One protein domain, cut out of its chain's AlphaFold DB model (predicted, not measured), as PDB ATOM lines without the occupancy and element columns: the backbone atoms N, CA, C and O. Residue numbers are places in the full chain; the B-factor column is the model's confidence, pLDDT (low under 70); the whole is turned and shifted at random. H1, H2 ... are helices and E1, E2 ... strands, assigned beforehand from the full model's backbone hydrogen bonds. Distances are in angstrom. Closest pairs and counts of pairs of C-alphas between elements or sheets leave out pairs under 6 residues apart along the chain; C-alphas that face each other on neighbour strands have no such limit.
ATOM      1  N   CYS A  25     -12.113 -17.194  15.912       92.50
ATOM      2  CA  CYS A  25     -12.521 -16.946  14.543       92.50
ATOM      3  C   CYS A  25     -13.865 -17.614  14.275       92.50
ATOM      4  O   CYS A  25     -14.031 -18.821  14.456       92.50
ATOM      5  N   ASN A  26     -14.826 -16.808  13.832       92.50
ATOM      6  CA  ASN A  26     -16.130 -17.280  13.385       92.50
ATOM      7  C   ASN A  26     -16.112 -17.441  11.863       92.50
ATOM      8  O   ASN A  26     -15.470 -16.657  11.162       92.50
ATOM      9  N   SER A  27     -16.828 -18.444  11.355       88.06
ATOM     10  CA  SER A  27     -16.983 -18.605   9.909       88.06
ATOM     11  C   SER A  27     -17.776 -17.429   9.317       88.06
ATOM     12  O   SER A  27     -18.788 -17.033   9.903       88.06
ATOM     13  N   PRO A  28     -17.402 -16.920   8.126       81.50
ATOM     14  CA  PRO A  28     -18.213 -15.948   7.389       81.50
ATOM     15  C   PRO A  28     -19.639 -16.445   7.102       81.50
ATOM     16  O   PRO A  28     -20.579 -15.658   7.080       81.50
ATOM     17  N   ASN A  29     -19.799 -17.762   6.920       76.31
ATOM     18  CA  ASN A  29     -21.068 -18.436   6.630       76.31
ATOM     19  C   ASN A  29     -21.717 -19.031   7.895       76.31
ATOM     20  O   ASN A  29     -22.633 -19.850   7.810       76.31
ATOM     21  N   GLY A  30     -21.204 -18.683   9.079       79.81
ATOM     22  CA  GLY A  30     -21.708 -19.087  10.393       79.81
ATOM     23  C   GLY A  30     -21.419 -20.533  10.803       79.81
ATOM     24  O   GLY A  30     -21.223 -20.783  11.985       79.81
ATOM     25  N   SER A  31     -21.368 -21.478   9.861       86.75
ATOM     26  CA  SER A  31     -21.295 -22.914  10.190       86.75
ATOM     27  C   SER A  31     -19.996 -23.603   9.758       86.75
ATOM     28  O   SER A  31     -19.565 -24.537  10.431       86.75
ATOM     29  N   TYR A  32     -19.351 -23.146   8.677       90.69
ATOM     30  CA  TYR A  32     -18.237 -23.877   8.050       90.69
ATOM     31  C   TYR A  32     -17.130 -22.954   7.539       90.69
ATOM     32  O   TYR A  32     -17.411 -21.954   6.875       90.69
ATOM     33  N   PHE A  33     -15.874 -23.302   7.794       92.50
ATOM     34  CA  PHE A  33     -14.730 -22.811   7.033       92.50
ATOM     35  C   PHE A  33     -14.494 -23.749   5.856       92.50
ATOM     36  O   PHE A  33     -14.221 -24.928   6.053       92.50
ATOM     37  N   PHE A  34     -14.602 -23.217   4.645       91.69
ATOM     38  CA  PHE A  34     -14.300 -23.948   3.423       91.69
ATOM     39  C   PHE A  34     -12.844 -23.709   3.045       91.69
ATOM     40  O   PHE A  34     -12.453 -22.567   2.799       91.69
ATOM     41  N   ILE A  35     -12.051 -24.777   3.044       91.50
ATOM     42  CA  ILE A  35     -10.637 -24.732   2.682       91.50
ATOM     43  C   ILE A  35     -10.468 -25.376   1.315       91.50
ATOM     44  O   ILE A  35     -10.558 -26.592   1.172       91.50
ATOM     45  N   GLU A  36     -10.212 -24.535   0.321       89.38
ATOM     46  CA  GLU A  36      -9.995 -24.931  -1.072       89.38
ATOM     47  C   GLU A  36      -8.546 -24.671  -1.510       89.38
ATOM     48  O   GLU A  36      -8.094 -25.200  -2.522       89.38
ATOM     49  N   ASN A  37      -7.801 -23.840  -0.770       90.06
ATOM     50  CA  ASN A  37      -6.439 -23.437  -1.111       90.06
ATOM     51  C   ASN A  37      -5.590 -23.078   0.123       90.06
ATOM     52  O   ASN A  37      -6.102 -22.816   1.212       90.06
ATOM     53  N   GLN A  38      -4.268 -23.040  -0.069       90.44
ATOM     54  CA  GLN A  38      -3.292 -22.769   0.992       90.44
ATOM     55  C   GLN A  38      -3.439 -21.376   1.642       90.44
ATOM     56  O   GLN A  38      -3.412 -21.310   2.867       90.44
ATOM     57  N   PRO A  39      -3.680 -20.270   0.905       91.56
ATOM     58  CA  PRO A  39      -3.848 -18.954   1.529       91.56
ATOM     59  C   PRO A  39      -5.000 -18.869   2.542       91.56
ATOM     60  O   PRO A  39      -4.886 -18.166   3.546       91.56
ATOM     61  N   GLN A  40      -6.109 -19.582   2.306       90.56
ATOM     62  CA  GLN A  40      -7.204 -19.674   3.279       90.56
ATOM     63  C   GLN A  40      -6.752 -20.371   4.565       90.56
ATOM     64  O   GLN A  40      -7.078 -19.914   5.662       90.56
ATOM     65  N   LEU A  41      -5.980 -21.450   4.423       91.50
ATOM     66  CA  LEU A  41      -5.418 -22.197   5.540       91.50
ATOM     67  C   LEU A  41      -4.424 -21.352   6.346       91.50
ATOM     68  O   LEU A  41      -4.554 -21.242   7.563       91.50
ATOM     69  N   ASP A  42      -3.485 -20.698   5.661       91.25
ATOM     70  CA  ASP A  42      -2.438 -19.874   6.271       91.25
ATOM     71  C   ASP A  42      -3.033 -18.685   7.042       91.25
ATOM     72  O   ASP A  42      -2.571 -18.340   8.131       91.25
ATOM     73  N   SER A  43      -4.103 -18.085   6.508       89.31
ATOM     74  CA  SER A  43      -4.836 -17.002   7.173       89.31
ATOM     75  C   SER A  43      -5.447 -17.457   8.503       89.31
ATOM     76  O   SER A  43      -5.333 -16.759   9.513       89.31
ATOM     77  N   LEU A  44      -6.037 -18.658   8.541       88.69
ATOM     78  CA  LEU A  44      -6.584 -19.230   9.774       88.69
ATOM     79  C   LEU A  44      -5.477 -19.590  10.771       88.69
ATOM     80  O   LEU A  44      -5.579 -19.240  11.946       88.69
ATOM     81  N   ALA A  45      -4.410 -20.232  10.297       88.56
ATOM     82  CA  ALA A  45      -3.257 -20.637  11.099       88.56
ATOM     83  C   ALA A  45      -2.512 -19.460  11.756       88.56
ATOM     84  O   ALA A  45      -1.949 -19.598  12.846       88.56
ATOM     85  N   GLY A  46      -2.473 -18.306  11.082       87.25
ATOM     86  CA  GLY A  46      -1.775 -17.110  11.556       87.25
ATOM     87  C   GLY A  46      -2.594 -16.224  12.496       87.25
ATOM     88  O   GLY A  46      -2.009 -15.467  13.270       87.25
ATOM     89  N   ALA A  47      -3.925 -16.293  12.432       85.88
ATOM     90  CA  ALA A  47      -4.800 -15.365  13.149       85.88
ATOM     91  C   ALA A  47      -5.566 -16.003  14.311       85.88
ATOM     92  O   ALA A  47      -5.950 -15.298  15.237       85.88
ATOM     93  N   CYS A  48      -5.840 -17.304  14.272       91.88
ATOM     94  CA  CYS A  48      -6.822 -17.915  15.160       91.88
ATOM     95  C   CYS A  48      -6.159 -18.854  16.173       91.88
ATOM     96  O   CYS A  48      -5.158 -19.504  15.888       91.88
ATOM     97  N   THR A  49      -6.765 -18.974  17.354       93.69
ATOM     98  CA  THR A  49      -6.480 -20.064  18.306       93.69
ATOM     99  C   THR A  49      -7.692 -20.965  18.512       93.69
ATOM    100  O   THR A  49      -7.547 -22.120  18.907       93.69
ATOM    101  N   THR A  50      -8.891 -20.439  18.256       93.81
ATOM    102  CA  THR A  50     -10.155 -21.167  18.368       93.81
ATOM    103  C   THR A  50     -10.987 -20.921  17.119       93.81
ATOM    104  O   THR A  50     -11.233 -19.769  16.762       93.81
ATOM    105  N   LEU A  51     -11.455 -21.987  16.478       94.38
ATOM    106  CA  LEU A  51     -12.411 -21.913  15.379       94.38
ATOM    107  C   LEU A  51     -13.796 -22.242  15.917       94.38
ATOM    108  O   LEU A  51     -14.048 -23.353  16.378       94.38
ATOM    109  N   ASN A  52     -14.706 -21.277  15.849       94.31
ATOM    110  CA  ASN A  52     -16.088 -21.483  16.258       94.31
ATOM    111  C   ASN A  52     -16.964 -21.905  15.065       94.31
ATOM    112  O   ASN A  52     -17.944 -21.240  14.732       94.31
ATOM    113  N   ALA A  53     -16.536 -22.945  14.354       93.94
ATOM    114  CA  ALA A  53     -17.212 -23.513  13.191       93.94
ATOM    115  C   ALA A  53     -16.610 -24.888  12.864       93.94
ATOM    116  O   ALA A  53     -15.560 -25.259  13.393       93.94
ATOM    117  N   SER A  54     -17.257 -25.622  11.961       94.56
ATOM    118  CA  SER A  54     -16.665 -26.800  11.321       94.56
ATOM    119  C   SER A  54     -15.626 -26.387  10.276       94.56
ATOM    120  O   SER A  54     -15.663 -25.271   9.753       94.56
ATOM    121  N   VAL A  55     -14.700 -27.285   9.966       94.81
ATOM    122  CA  VAL A  55     -13.657 -27.102   8.959       94.81
ATOM    123  C   VAL A  55     -13.856 -28.149   7.875       94.81
ATOM    124  O   VAL A  55     -13.655 -29.340   8.110       94.81
ATOM    125  N   ASN A  56     -14.231 -27.681   6.689       92.88
ATOM    126  CA  ASN A  56     -14.503 -28.518   5.534       92.88
ATOM    127  C   ASN A  56     -13.367 -28.350   4.534       92.88
ATOM    128  O   ASN A  56     -13.187 -27.284   3.939       92.88
ATOM    129  N   ILE A  57     -12.604 -29.420   4.355       91.50
ATOM    130  CA  ILE A  57     -11.577 -29.509   3.326       91.50
ATOM    131  C   ILE A  57     -12.284 -29.888   2.029       91.50
ATOM    132  O   ILE A  57     -12.937 -30.933   1.958       91.50
ATOM    133  N   LEU A  58     -12.176 -29.025   1.023       88.56
ATOM    134  CA  LEU A  58     -12.856 -29.192  -0.251       88.56
ATOM    135  C   LEU A  58     -11.867 -29.503  -1.383       88.56
ATOM    136  O   LEU A  58     -10.771 -28.943  -1.439       88.56
ATOM    137  N   PRO A  59     -12.269 -30.346  -2.346       84.62
ATOM    138  CA  PRO A  59     -11.740 -30.313  -3.705       84.62
ATOM    139  C   PRO A  59     -11.530 -28.888  -4.246       84.62
ATOM    140  O   PRO A  59     -12.438 -28.071  -4.100       84.62
ATOM    141  N   PRO A  60     -10.419 -28.580  -4.943       84.19
ATOM    142  CA  PRO A  60      -9.317 -29.453  -5.357       84.19
ATOM    143  C   PRO A  60      -8.084 -29.376  -4.430       84.19
ATOM    144  O   PRO A  60      -6.963 -29.471  -4.919       84.19
ATOM    145  N   TYR A  61      -8.255 -29.161  -3.122       86.06
ATOM    146  CA  TYR A  61      -7.119 -29.029  -2.204       86.06
ATOM    147  C   TYR A  61      -6.254 -30.304  -2.159       86.06
ATOM    148  O   TYR A  61      -6.737 -31.381  -1.806       86.06
ATOM    149  N   ASP A  62      -4.965 -30.173  -2.480       86.25
ATOM    150  CA  ASP A  62      -3.981 -31.267  -2.553       86.25
ATOM    151  C   ASP A  62      -2.729 -31.052  -1.699       86.25
ATOM    152  O   ASP A  62      -1.865 -31.930  -1.602       86.25
ATOM    153  N   GLY A  63      -2.642 -29.887  -1.063       86.69
ATOM    154  CA  GLY A  63      -1.535 -29.516  -0.202       86.69
ATOM    155  C   GLY A  63      -1.519 -30.267   1.136       86.69
ATOM    156  O   GLY A  63      -2.471 -30.969   1.494       86.69
ATOM    157  N   PRO A  64      -0.425 -30.118   1.901       90.50
ATOM    158  CA  PRO A  64      -0.375 -30.552   3.290       90.50
ATOM    159  C   PRO A  64      -1.296 -29.674   4.140       90.50
ATOM    160  O   PRO A  64      -1.076 -28.468   4.276       90.50
ATOM    161  N   PHE A  65      -2.313 -30.282   4.746       93.94
ATOM    162  CA  PHE A  65      -3.256 -29.561   5.587       93.94
ATOM    163  C   PHE A  65      -2.648 -29.336   6.974       93.94
ATOM    164  O   PHE A  65      -2.751 -30.186   7.855       93.94
ATOM    165  N   TYR A  66      -1.996 -28.191   7.164       94.88
ATOM    166  CA  TYR A  66      -1.319 -27.817   8.402       94.88
ATOM    167  C   TYR A  66      -1.989 -26.617   9.091       94.88
ATOM    168  O   TYR A  66      -1.977 -25.509   8.557       94.88
ATOM    169  N   LEU A  67      -2.540 -26.819  10.294       93.50
ATOM    170  CA  LEU A  67      -3.113 -25.748  11.129       93.50
ATOM    171  C   LEU A  67      -2.401 -25.666  12.490       93.50
ATOM    172  O   LEU A  67      -2.862 -26.262  13.470       93.50
ATOM    173  N   PRO A  68      -1.284 -24.924  12.583       92.69
ATOM    174  CA  PRO A  68      -0.639 -24.623  13.855       92.69
ATOM    175  C   PRO A  68      -1.469 -23.629  14.675       92.69
ATOM    176  O   PRO A  68      -2.308 -22.910  14.136       92.69
ATOM    177  N   ASN A  69      -1.205 -23.553  15.981       92.06
ATOM    178  CA  ASN A  69      -1.810 -22.612  16.936       92.06
ATOM    179  C   ASN A  69      -3.313 -22.790  17.222       92.06
ATOM    180  O   ASN A  69      -3.797 -22.266  18.230       92.06
ATOM    181  N   ILE A  70      -4.049 -23.542  16.400       94.56
ATOM    182  CA  ILE A  70      -5.455 -23.873  16.645       94.56
ATOM    183  C   ILE A  70      -5.544 -24.922  17.747       94.56
ATOM    184  O   ILE A  70      -5.110 -26.054  17.569       94.56
ATOM    185  N   ARG A  71      -6.147 -24.549  18.877       95.56
ATOM    186  CA  ARG A  71      -6.337 -25.421  20.045       95.56
ATOM    187  C   ARG A  71      -7.741 -25.982  20.157       95.56
ATOM    188  O   ARG A  71      -7.932 -27.041  20.744       95.56
ATOM    189  N   ASN A  72      -8.731 -25.276  19.626       95.44
ATOM    190  CA  ASN A  72     -10.124 -25.669  19.772       95.44
ATOM    191  C   ASN A  72     -10.887 -25.432  18.470       95.44
ATOM    192  O   ASN A  72     -10.818 -24.347  17.893       95.44
ATOM    193  N   ILE A  73     -11.615 -26.451  18.030       96.19
ATOM    194  CA  ILE A  73     -12.557 -26.372  16.919       96.19
ATOM    195  C   ILE A  73     -13.921 -26.799  17.461       96.19
ATOM    196  O   ILE A  73     -14.117 -27.956  17.811       96.19
ATOM    197  N   SER A  74     -14.886 -25.883  17.548       94.69
ATOM    198  CA  SER A  74     -16.210 -26.223  18.096       94.69
ATOM    199  C   SER A  74     -17.015 -27.153  17.182       94.69
ATOM    200  O   SER A  74     -17.970 -27.791  17.627       94.69
ATOM    201  N   GLY A  75     -16.640 -27.221  15.904       94.62
ATOM    202  CA  GLY A  75     -17.275 -28.056  14.901       94.62
ATOM    203  C   GLY A  75     -16.488 -29.308  14.529       94.62
ATOM    204  O   GLY A  75     -15.592 -29.783  15.232       94.62
ATOM    205  N   THR A  76     -16.890 -29.850  13.390       94.94
ATOM    206  CA  THR A  76     -16.355 -31.069  12.792       94.94
ATOM    207  C   THR A  76     -15.220 -30.732  11.834       94.94
ATOM    208  O   THR A  76     -15.323 -29.767  11.083       94.94
ATOM    209  N   ILE A  77     -14.167 -31.543  11.825       95.19
ATOM    210  CA  ILE A  77     -13.148 -31.542  10.773       95.19
ATOM    211  C   ILE A  77     -13.521 -32.641   9.788       95.19
ATOM    212  O   ILE A  77     -13.536 -33.815  10.160       95.19
ATOM    213  N   GLU A  78     -13.827 -32.285   8.548       93.06
ATOM    214  CA  GLU A  78     -14.199 -33.266   7.533       93.06
ATOM    215  C   GLU A  78     -13.622 -32.937   6.161       93.06
ATOM    216  O   GLU A  78     -13.442 -31.776   5.787       93.06
ATOM    217  N   TYR A  79     -13.352 -33.986   5.387       88.69
ATOM    218  CA  TYR A  79     -13.140 -33.851   3.953       88.69
ATOM    219  C   TYR A  79     -14.460 -34.083   3.227       88.69
ATOM    220  O   TYR A  79     -15.011 -35.188   3.243       88.69
ATOM    221  N   GLN A  80     -14.970 -33.044   2.572       83.44
ATOM    222  CA  GLN A  80     -16.264 -33.103   1.911       83.44
ATOM    223  C   GLN A  80     -16.085 -33.515   0.445       83.44
ATOM    224  O   GLN A  80     -15.593 -32.758  -0.391       83.44
ATOM    225  N   LYS A  81     -16.513 -34.740   0.117       69.62
ATOM    226  CA  LYS A  81     -16.581 -35.214  -1.272       69.62
ATOM    227  C   LYS A  81     -17.653 -34.436  -2.039       69.62
ATOM    228  O   LYS A  81     -18.801 -34.358  -1.604       69.62
ATOM    229  N   MET A  82     -17.306 -33.915  -3.214       64.38
ATOM    230  CA  MET A  82     -18.309 -33.431  -4.166       64.38
ATOM    231  C   MET A  82     -19.043 -34.630  -4.787       64.38
ATOM    232  O   MET A  82     -18.426 -35.652  -5.083       64.38
ATOM    233  N   TYR A  83     -20.358 -34.500  -4.995       54.47
ATOM    234  CA  TYR A  83     -21.252 -35.565  -5.478       54.47
ATOM    235  C   TYR A  83     -20.851 -36.192  -6.833       54.47
ATOM    236  O   TYR A  83     -21.313 -37.285  -7.149       54.47
ATOM    237  N   CYS A 103     -11.979 -31.014  19.654       96.25
ATOM    238  CA  CYS A 103     -12.887 -30.886  18.518       96.25
ATOM    239  C   CYS A 103     -14.206 -31.635  18.732       96.25
ATOM    240  O   CYS A 103     -14.268 -32.568  19.534       96.25
ATOM    241  N   LYS A 104     -15.253 -31.296  17.972       95.06
ATOM    242  CA  LYS A 104     -16.507 -32.064  18.020       95.06
ATOM    243  C   LYS A 104     -16.350 -33.447  17.392       95.06
ATOM    244  O   LYS A 104     -16.636 -34.459  18.024       95.06
ATOM    245  N   SER A 105     -15.876 -33.483  16.152       94.75
ATOM    246  CA  SER A 105     -15.673 -34.716  15.393       94.75
ATOM    247  C   SER A 105     -14.541 -34.560  14.386       94.75
ATOM    248  O   SER A 105     -14.259 -33.453  13.928       94.75
ATOM    249  N   VAL A 106     -13.959 -35.682  13.984       94.12
ATOM    250  CA  VAL A 106     -13.020 -35.812  12.872       94.12
ATOM    251  C   VAL A 106     -13.545 -36.913  11.954       94.12
ATOM    252  O   VAL A 106     -13.681 -38.056  12.388       94.12
ATOM    253  N   TYR A 107     -13.843 -36.578  10.698       92.75
ATOM    254  CA  TYR A 107     -14.311 -37.516   9.675       92.75
ATOM    255  C   TYR A 107     -13.413 -37.450   8.436       92.75
ATOM    256  O   TYR A 107     -13.578 -36.607   7.553       92.75
ATOM    257  N   LEU A 108     -12.462 -38.377   8.356       89.38
ATOM    258  CA  LEU A 108     -11.469 -38.495   7.286       89.38
ATOM    259  C   LEU A 108     -11.591 -39.841   6.548       89.38
ATOM    260  O   LEU A 108     -10.604 -40.400   6.078       89.38
ATOM    261  N   GLY A 109     -12.811 -40.371   6.427       76.50
ATOM    262  CA  GLY A 109     -13.092 -41.710   5.885       76.50
ATOM    263  C   GLY A 109     -13.114 -41.825   4.353       76.50
ATOM    264  O   GLY A 109     -13.866 -42.601   3.770       76.50
ATOM    265  N   SER A 110     -12.427 -40.937   3.633       73.69
ATOM    266  CA  SER A 110     -12.687 -40.753   2.195       73.69
ATOM    267  C   SER A 110     -11.510 -40.216   1.386       73.69
ATOM    268  O   SER A 110     -11.710 -39.683   0.293       73.69
ATOM    269  N   LEU A 111     -10.296 -40.407   1.899       80.81
ATOM    270  CA  LEU A 111      -9.062 -39.858   1.351       80.81
ATOM    271  C   LEU A 111      -8.049 -40.971   1.008       80.81
ATOM    272  O   LEU A 111      -7.176 -41.275   1.814       80.81
ATOM    273  N   PRO A 112      -8.115 -41.594  -0.184       78.88
ATOM    274  CA  PRO A 112      -7.178 -42.651  -0.593       78.88
ATOM    275  C   PRO A 112      -5.709 -42.199  -0.694       78.88
ATOM    276  O   PRO A 112      -4.796 -43.026  -0.620       78.88
ATOM    277  N   SER A 113      -5.462 -40.902  -0.893       83.38
ATOM    278  CA  SER A 113      -4.118 -40.311  -0.927       83.38
ATOM    279  C   SER A 113      -3.553 -40.003   0.458       83.38
ATOM    280  O   SER A 113      -2.377 -39.649   0.546       83.38
ATOM    281  N   LEU A 114      -4.359 -40.104   1.520       86.44
ATOM    282  CA  LEU A 114      -3.940 -39.753   2.869       86.44
ATOM    283  C   LEU A 114      -2.860 -40.726   3.343       86.44
ATOM    284  O   LEU A 114      -2.965 -41.944   3.198       86.44
ATOM    285  N   ARG A 115      -1.773 -40.164   3.862       87.75
ATOM    286  CA  ARG A 115      -0.620 -40.905   4.372       87.75
ATOM    287  C   ARG A 115      -0.426 -40.687   5.859       87.75
ATOM    288  O   ARG A 115      -0.160 -41.650   6.567       87.75
ATOM    289  N   ASN A 116      -0.605 -39.453   6.309       89.75
ATOM    290  CA  ASN A 116      -0.367 -39.077   7.691       89.75
ATOM    291  C   ASN A 116      -1.526 -38.243   8.248       89.75
ATOM    292  O   ASN A 116      -1.978 -37.292   7.604       89.75
ATOM    293  N   VAL A 117      -1.973 -38.587   9.453       91.69
ATOM    294  CA  VAL A 117      -2.874 -37.767  10.265       91.69
ATOM    295  C   VAL A 117      -2.264 -37.584  11.646       91.69
ATOM    296  O   VAL A 117      -2.160 -38.540  12.413       91.69
ATOM    297  N   SER A 118      -1.897 -36.354  11.991       92.81
ATOM    298  CA  SER A 118      -1.267 -36.032  13.269       92.81
ATOM    299  C   SER A 118      -2.070 -34.984  14.032       92.81
ATOM    300  O   SER A 118      -2.170 -33.829  13.624       92.81
ATOM    301  N   MET A 119      -2.623 -35.375  15.179       94.62
ATOM    302  CA  MET A 119      -3.223 -34.469  16.163       94.62
ATOM    303  C   MET A 119      -2.720 -34.853  17.566       94.62
ATOM    304  O   MET A 119      -3.471 -35.338  18.417       94.62
ATOM    305  N   PRO A 120      -1.415 -34.666  17.834       93.06
ATOM    306  CA  PRO A 120      -0.724 -35.272  18.967       93.06
ATOM    307  C   PRO A 120      -1.144 -34.727  20.331       93.06
ATOM    308  O   PRO A 120      -0.835 -35.352  21.344       93.06
ATOM    309  N   LYS A 121      -1.784 -33.553  20.364       95.31
ATOM    310  CA  LYS A 121      -2.296 -32.912  21.580       95.31
ATOM    311  C   LYS A 121      -3.812 -33.029  21.716       95.31
ATOM    312  O   LYS A 121      -4.336 -32.530  22.707       95.31
ATOM    313  N   LEU A 122      -4.504 -33.686  20.781       95.06
ATOM    314  CA  LEU A 122      -5.959 -33.806  20.815       95.06
ATOM    315  C   LEU A 122      -6.348 -34.645  22.023       95.06
ATOM    316  O   LEU A 122      -5.913 -35.783  22.131       95.06
ATOM    317  N   ARG A 123      -7.130 -34.080  22.944       93.94
ATOM    318  CA  ARG A 123      -7.523 -34.739  24.201       93.94
ATOM    319  C   ARG A 123      -8.969 -35.180  24.162       93.94
ATOM    320  O   ARG A 123      -9.291 -36.272  24.627       93.94
ATOM    321  N   THR A 124      -9.820 -34.330  23.603       93.38
ATOM    322  CA  THR A 124     -11.262 -34.522  23.612       93.38
ATOM    323  C   THR A 124     -11.809 -34.422  22.203       93.38
ATOM    324  O   THR A 124     -11.701 -33.385  21.549       93.38
ATOM    325  N   VAL A 125     -12.425 -35.516  21.776       94.44
ATOM    326  CA  VAL A 125     -13.351 -35.565  20.655       94.44
ATOM    327  C   VAL A 125     -14.737 -35.755  21.255       94.44
ATOM    328  O   VAL A 125     -14.952 -36.707  21.995       94.44
ATOM    329  N   ASP A 126     -15.652 -34.824  21.012       93.38
ATOM    330  CA  ASP A 126     -16.969 -34.857  21.662       93.38
ATOM    331  C   ASP A 126     -17.818 -36.039  21.170       93.38
ATOM    332  O   ASP A 126     -18.453 -36.723  21.961       93.38
ATOM    333  N   TRP A 127     -17.770 -36.318  19.865       91.12
ATOM    334  CA  TRP A 127     -18.632 -37.311  19.234       91.12
ATOM    335  C   TRP A 127     -17.852 -38.395  18.489       91.12
ATOM    336  O   TRP A 127     -17.853 -39.549  18.897       91.12
ATOM    337  N   GLY A 128     -17.164 -38.063  17.399       90.06
ATOM    338  CA  GLY A 128     -16.712 -39.080  16.444       90.06
ATOM    339  C   GLY A 128     -15.291 -38.884  15.948       90.06
ATOM    340  O   GLY A 128     -14.976 -37.795  15.480       90.06
ATOM    341  N   LEU A 129     -14.463 -39.925  15.992       91.44
ATOM    342  CA  LEU A 129     -13.110 -39.944  15.432       91.44
ATOM    343  C   LEU A 129     -12.982 -41.065  14.395       91.44
ATOM    344  O   LEU A 129     -12.794 -42.226  14.742       91.44
ATOM    345  N   TYR A 130     -13.089 -40.709  13.118       90.19
ATOM    346  CA  TYR A 130     -13.110 -41.650  12.002       90.19
ATOM    347  C   TYR A 130     -12.010 -41.304  11.006       90.19
ATOM    348  O   TYR A 130     -12.020 -40.220  10.418       90.19
ATOM    349  N   VAL A 131     -11.070 -42.221  10.799       88.06
ATOM    350  CA  VAL A 131      -9.970 -42.050   9.844       88.06
ATOM    351  C   VAL A 131      -9.782 -43.344   9.066       88.06
ATOM    352  O   VAL A 131      -9.519 -44.385   9.661       88.06
ATOM    353  N   ASP A 132      -9.862 -43.269   7.737       84.19
ATOM    354  CA  ASP A 132      -9.662 -44.435   6.875       84.19
ATOM    355  C   ASP A 132      -8.425 -44.261   5.994       84.19
ATOM    356  O   ASP A 132      -8.154 -43.177   5.476       84.19
ATOM    357  N   ASN A 133      -7.733 -45.370   5.740       74.44
ATOM    358  CA  ASN A 133      -6.637 -45.511   4.781       74.44
ATOM    359  C   ASN A 133      -5.378 -44.677   5.083       74.44
ATOM    360  O   ASN A 133      -4.529 -44.529   4.203       74.44
ATOM    361  N   ALA A 134      -5.218 -44.177   6.313       80.19
ATOM    362  CA  ALA A 134      -4.006 -43.490   6.749       80.19
ATOM    363  C   ALA A 134      -3.036 -44.485   7.429       80.19
ATOM    364  O   ALA A 134      -3.350 -44.989   8.507       80.19
ATOM    365  N   PRO A 135      -1.866 -44.801   6.839       81.75
ATOM    366  CA  PRO A 135      -0.881 -45.687   7.456       81.75
ATOM    367  C   PRO A 135      -0.276 -45.103   8.740       81.75
ATOM    368  O   PRO A 135       0.006 -45.851   9.676       81.75
ATOM    369  N   GLU A 136      -0.082 -43.785   8.792       85.88
ATOM    370  CA  GLU A 136       0.482 -43.093   9.946       85.88
ATOM    371  C   GLU A 136      -0.596 -42.249  10.622       85.88
ATOM    372  O   GLU A 136      -1.170 -41.338  10.023       85.88
ATOM    373  N   ILE A 137      -0.886 -42.574  11.883       86.62
ATOM    374  CA  ILE A 137      -1.878 -41.872  12.688       86.62
ATOM    375  C   ILE A 137      -1.279 -41.561  14.068       86.62
ATOM    376  O   ILE A 137      -0.787 -42.457  14.755       86.62
ATOM    377  N   ASP A 138      -1.330 -40.296  14.489       88.69
ATOM    378  CA  ASP A 138      -0.878 -39.833  15.806       88.69
ATOM    379  C   ASP A 138      -2.000 -39.095  16.548       88.69
ATOM    380  O   ASP A 138      -2.203 -37.892  16.387       88.69
ATOM    381  N   PHE A 139      -2.698 -39.834  17.409       89.00
ATOM    382  CA  PHE A 139      -3.692 -39.326  18.361       89.00
ATOM    383  C   PHE A 139      -3.304 -39.682  19.805       89.00
ATOM    384  O   PHE A 139      -4.150 -40.014  20.635       89.00
ATOM    385  N   ARG A 140      -2.003 -39.650  20.124       86.50
ATOM    386  CA  ARG A 140      -1.457 -40.160  21.399       86.50
ATOM    387  C   ARG A 140      -2.041 -39.542  22.676       86.50
ATOM    388  O   ARG A 140      -1.892 -40.127  23.744       86.50
ATOM    389  N   ALA A 141      -2.640 -38.354  22.590       90.62
ATOM    390  CA  ALA A 141      -3.204 -37.644  23.737       90.62
ATOM    391  C   ALA A 141      -4.722 -37.823  23.899       90.62
ATOM    392  O   ALA A 141      -5.261 -37.304  24.881       90.62
ATOM    393  N   VAL A 142      -5.404 -38.525  22.980       90.12
ATOM    394  CA  VAL A 142      -6.870 -38.635  22.992       90.12
ATOM    395  C   VAL A 142      -7.314 -39.432  24.212       90.12
ATOM    396  O   VAL A 142      -6.940 -40.586  24.398       90.12
ATOM    397  N   GLN A 143      -8.124 -38.794  25.050       89.19
ATOM    398  CA  GLN A 143      -8.649 -39.344  26.298       89.19
ATOM    399  C   GLN A 143     -10.122 -39.715  26.156       89.19
ATOM    400  O   GLN A 143     -10.545 -40.730  26.705       89.19
ATOM    401  N   THR A 144     -10.892 -38.914  25.415       87.00
ATOM    402  CA  THR A 144     -12.339 -39.089  25.260       87.00
ATOM    403  C   THR A 144     -12.759 -38.977  23.797       87.00
ATOM    404  O   THR A 144     -12.356 -38.037  23.111       87.00
ATOM    405  N   ALA A 145     -13.580 -39.927  23.356       87.69
ATOM    406  CA  ALA A 145     -14.328 -39.948  22.101       87.69
ATOM    407  C   ALA A 145     -15.565 -40.828  22.329       87.69
ATOM    408  O   ALA A 145     -15.434 -41.854  22.995       87.69
ATOM    409  N   GLU A 146     -16.743 -40.449  21.827       88.31
ATOM    410  CA  GLU A 146     -17.936 -41.309  21.933       88.31
ATOM    411  C   GLU A 146     -17.834 -42.493  20.959       88.31
ATOM    412  O   GLU A 146     -18.066 -43.637  21.338       88.31
ATOM    413  N   TYR A 147     -17.384 -42.227  19.731       85.94
ATOM    414  CA  TYR A 147     -17.122 -43.229  18.704       85.94
ATOM    415  C   TYR A 147     -15.725 -43.050  18.123       85.94
ATOM    416  O   TYR A 147     -15.285 -41.927  17.859       85.94
ATOM    417  N   ALA A 148     -15.042 -44.165  17.868       85.94
ATOM    418  CA  ALA A 148     -13.775 -44.162  17.156       85.94
ATOM    419  C   ALA A 148     -13.686 -45.354  16.197       85.94
ATOM    420  O   ALA A 148     -13.967 -46.488  16.588       85.94
ATOM    421  N   SER A 149     -13.285 -45.089  14.956       83.88
ATOM    422  CA  SER A 149     -13.072 -46.096  13.916       83.88
ATOM    423  C   SER A 149     -11.825 -45.745  13.121       83.88
ATOM    424  O   SER A 149     -11.674 -44.613  12.654       83.88
ATOM    425  N   PHE A 150     -10.945 -46.724  12.950       83.06
ATOM    426  CA  PHE A 150      -9.716 -46.564  12.187       83.06
ATOM    427  C   PHE A 150      -9.591 -47.730  11.222       83.06
ATOM    428  O   PHE A 150      -9.418 -48.867  11.655       83.06
ATOM    429  N   THR A 151      -9.670 -47.445   9.926       72.44
ATOM    430  CA  THR A 151      -9.528 -48.473   8.893       72.44
ATOM    431  C   THR A 151      -8.121 -48.390   8.314       72.44
ATOM    432  O   THR A 151      -7.841 -47.556   7.451       72.44
ATOM    433  N   GLY A 152      -7.215 -49.241   8.803       57.12
ATOM    434  CA  GLY A 152      -5.789 -49.227   8.453       57.12
ATOM    435  C   GLY A 152      -4.916 -48.335   9.356       57.12
ATOM    436  O   GLY A 152      -5.413 -47.462  10.060       57.12
ATOM    437  N   GLY A 153      -3.599 -48.588   9.343       58.19
ATOM    438  CA  GLY A 153      -2.595 -47.889  10.164       58.19
ATOM    439  C   GLY A 153      -2.070 -48.694  11.362       58.19
ATOM    440  O   GLY A 153      -2.640 -49.715  11.745       58.19
ATOM    441  N   ASP A 154      -0.942 -48.264  11.941       59.84
ATOM    442  CA  ASP A 154      -0.365 -48.885  13.147       59.84
ATOM    443  C   ASP A 154      -1.065 -48.373  14.420       59.84
ATOM    444  O   ASP A 154      -0.723 -47.326  14.977       59.84
ATOM    445  N   LEU A 155      -2.054 -49.135  14.898       61.06
ATOM    446  CA  LEU A 155      -2.849 -48.794  16.081       61.06
ATOM    447  C   LEU A 155      -2.150 -49.111  17.420       61.06
ATOM    448  O   LEU A 155      -2.724 -48.890  18.487       61.06
ATOM    449  N   SER A 156      -0.894 -49.575  17.408       56.41
ATOM    450  CA  SER A 156      -0.146 -49.940  18.626       56.41
ATOM    451  C   SER A 156       0.107 -48.765  19.578       56.41
ATOM    452  O   SER A 156       0.498 -48.962  20.729       56.41
ATOM    453  N   ARG A 157      -0.052 -47.527  19.094       55.28
ATOM    454  CA  ARG A 157       0.283 -46.290  19.819       55.28
ATOM    455  C   ARG A 157      -0.897 -45.640  20.533       55.28
ATOM    456  O   ARG A 157      -0.711 -44.614  21.187       55.28
ATOM    457  N   PHE A 158      -2.090 -46.213  20.426       58.91
ATOM    458  CA  PHE A 158      -3.277 -45.648  21.045       58.91
ATOM    459  C   PHE A 158      -3.466 -46.173  22.465       58.91
ATOM    460  O   PHE A 158      -3.541 -47.378  22.698       58.91
ATOM    461  N   VAL A 159      -3.602 -45.256  23.422       52.50
ATOM    462  CA  VAL A 159      -4.020 -45.570  24.792       52.50
ATOM    463  C   VAL A 159      -5.414 -44.982  24.981       52.50
ATOM    464  O   VAL A 159      -5.567 -43.868  25.470       52.50
ATOM    465  N   PHE A 160      -6.444 -45.706  24.541       52.94
ATOM    466  CA  PHE A 160      -7.826 -45.270  24.736       52.94
ATOM    467  C   PHE A 160      -8.296 -45.578  26.158       52.94
ATOM    468  O   PHE A 160      -8.288 -46.728  26.590       52.94
ATOM    469  N   SER A 161      -8.806 -44.562  26.853       42.84
ATOM    470  CA  SER A 161      -9.694 -44.741  28.007       42.84
ATOM    471  C   SER A 161     -11.149 -44.630  27.535       42.84
ATOM    472  O   SER A 161     -11.894 -43.766  27.989       42.84
ATOM    473  N   CYS A 162     -11.549 -45.447  26.556       44.47
ATOM    474  CA  CYS A 162     -12.871 -45.335  25.937       44.47
ATOM    475  C   CYS A 162     -13.896 -46.262  26.607       44.47
ATOM    476  O   CYS A 162     -13.635 -47.446  26.826       44.47
ATOM    477  N   SER A 163     -15.080 -45.727  26.903       38.53
ATOM    478  CA  SER A 163     -16.250 -46.514  27.292       38.53
ATOM    479  C   SER A 163     -17.000 -46.940  26.022       38.53
ATOM    480  O   SER A 163     -17.842 -46.206  25.536       38.53
ATOM    481  N   PHE A 164     -16.659 -48.129  25.508       43.69
ATOM    482  CA  PHE A 164     -17.428 -48.977  24.574       43.69
ATOM    483  C   PHE A 164     -17.914 -48.398  23.221       43.69
ATOM    484  O   PHE A 164     -19.056 -47.977  23.094       43.69
ATOM    485  N   LEU A 165     -17.080 -48.552  22.178       41.41
ATOM    486  CA  LEU A 165     -17.326 -49.252  20.891       41.41
ATOM    487  C   LEU A 165     -16.235 -48.825  19.889       41.41
ATOM    488  O   LEU A 165     -16.454 -47.998  19.011       41.41
ATOM    489  N   ALA A 166     -15.033 -49.385  20.042       44.09
ATOM    490  CA  ALA A 166     -14.050 -49.380  18.965       44.09
ATOM    491  C   ALA A 166     -14.362 -50.584  18.065       44.09
ATOM    492  O   ALA A 166     -14.129 -51.725  18.468       44.09
ATOM    493  N   PHE A 167     -14.936 -50.345  16.887       39.72
ATOM    494  CA  PHE A 167     -14.948 -51.358  15.835       39.72
ATOM    495  C   PHE A 167     -13.597 -51.282  15.129       39.72
ATOM    496  O   PHE A 167     -13.289 -50.308  14.449       39.72
ATOM    497  N   ILE A 168     -12.767 -52.287  15.386       43.47
ATOM    498  CA  ILE A 168     -11.560 -52.556  14.613       43.47
ATOM    499  C   ILE A 168     -11.998 -53.600  13.583       43.47
ATOM    500  O   ILE A 168     -12.237 -54.746  13.969       43.47
TER     501      ILE A 168
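This is residues 25 to 83 and 103 to 168 of the 169 residues of an uncharacterized protein of Aspergillus puulaauensis (UniProt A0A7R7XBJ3). The chain is wound in stacked turns, a solenoid with one long wall of parallel strands, E1, E3, E4, E5, E7 and E9 in turn, and the short pair E6 and E8 across from it. H1 caps the first end of the stack, and residues 152 to 168 make a last turn with no named element at the other. The printed part has 125 residues, with one named helix and nine named strands in the order E1 H1 E2 E3 E4 E5 E6 E7 E8 E9; it is mostly strand, though under half of the residues are in named elements. The sheet of seven is branched at E4 and parallel. The whole is compact, with a radius of gyration of the C-alphas of 14.1 A and spans of 37 by 26 by 25 A.

E1, residues 32 to 35, is an edge strand parallel to E3, residues 54 to 57, with N 33 and O 54 2.8 A apart. H1, residues 38 to 47, only grazes the sheet with its residues 40 to 44; the closest C-alphas of E1 and H1 are those of Ile 35 and Leu 41, 6.5 A apart. In H1 every O i to N i+4 pair is within hydrogen-bond range. E2, residues 50 to 52, runs on into E3 at 97 degrees. E4, residues 72 to 79, bends by 77 degrees at residue 75; E2 and E3 lie on one side of it, with N 51 and O 72 2.8 A apart and N 55 and O 76 2.8 A apart. E5, residues 103 to 108, lies on the other side, with N 77 and O 105 2.8 A apart. E7, residues 124 to 132, bends by 94 degrees at residue 127 and is parallel to E5 at 5 degrees, with N 106 and O 128 2.8 A apart. E9, residues 147 to 151, is parallel to E7, with N 149 and O 129 2.9 A apart. E6, residues 116 to 118, and E8, residues 136 to 138, are parallel at 3 degrees, with N 138 and O 117 2.8 A apart; E6 and E9 are apart.

E1 begins with C-alpha 32 at (-18.237, -23.877, 8.050). H1 is 14.3 A long, E4 18.1 A, E5 13.6 A and E7 19.5 A. E9, 13.5 A long, ends with C-alpha 151 at (-9.528, -48.473, 8.893).

The C-alphas farthest apart are those of Pro 39 and Phe 164, 40.2 A. Residues 84 to 102 are not printed, and C-alphas 83 and 103 are 25.8 A apart across the cut. The link from E3 to E4, 14 residues, is long. The mean pLDDT of the printed part is 83.4; residues 81 to 83 and 152 to 168 are under 70.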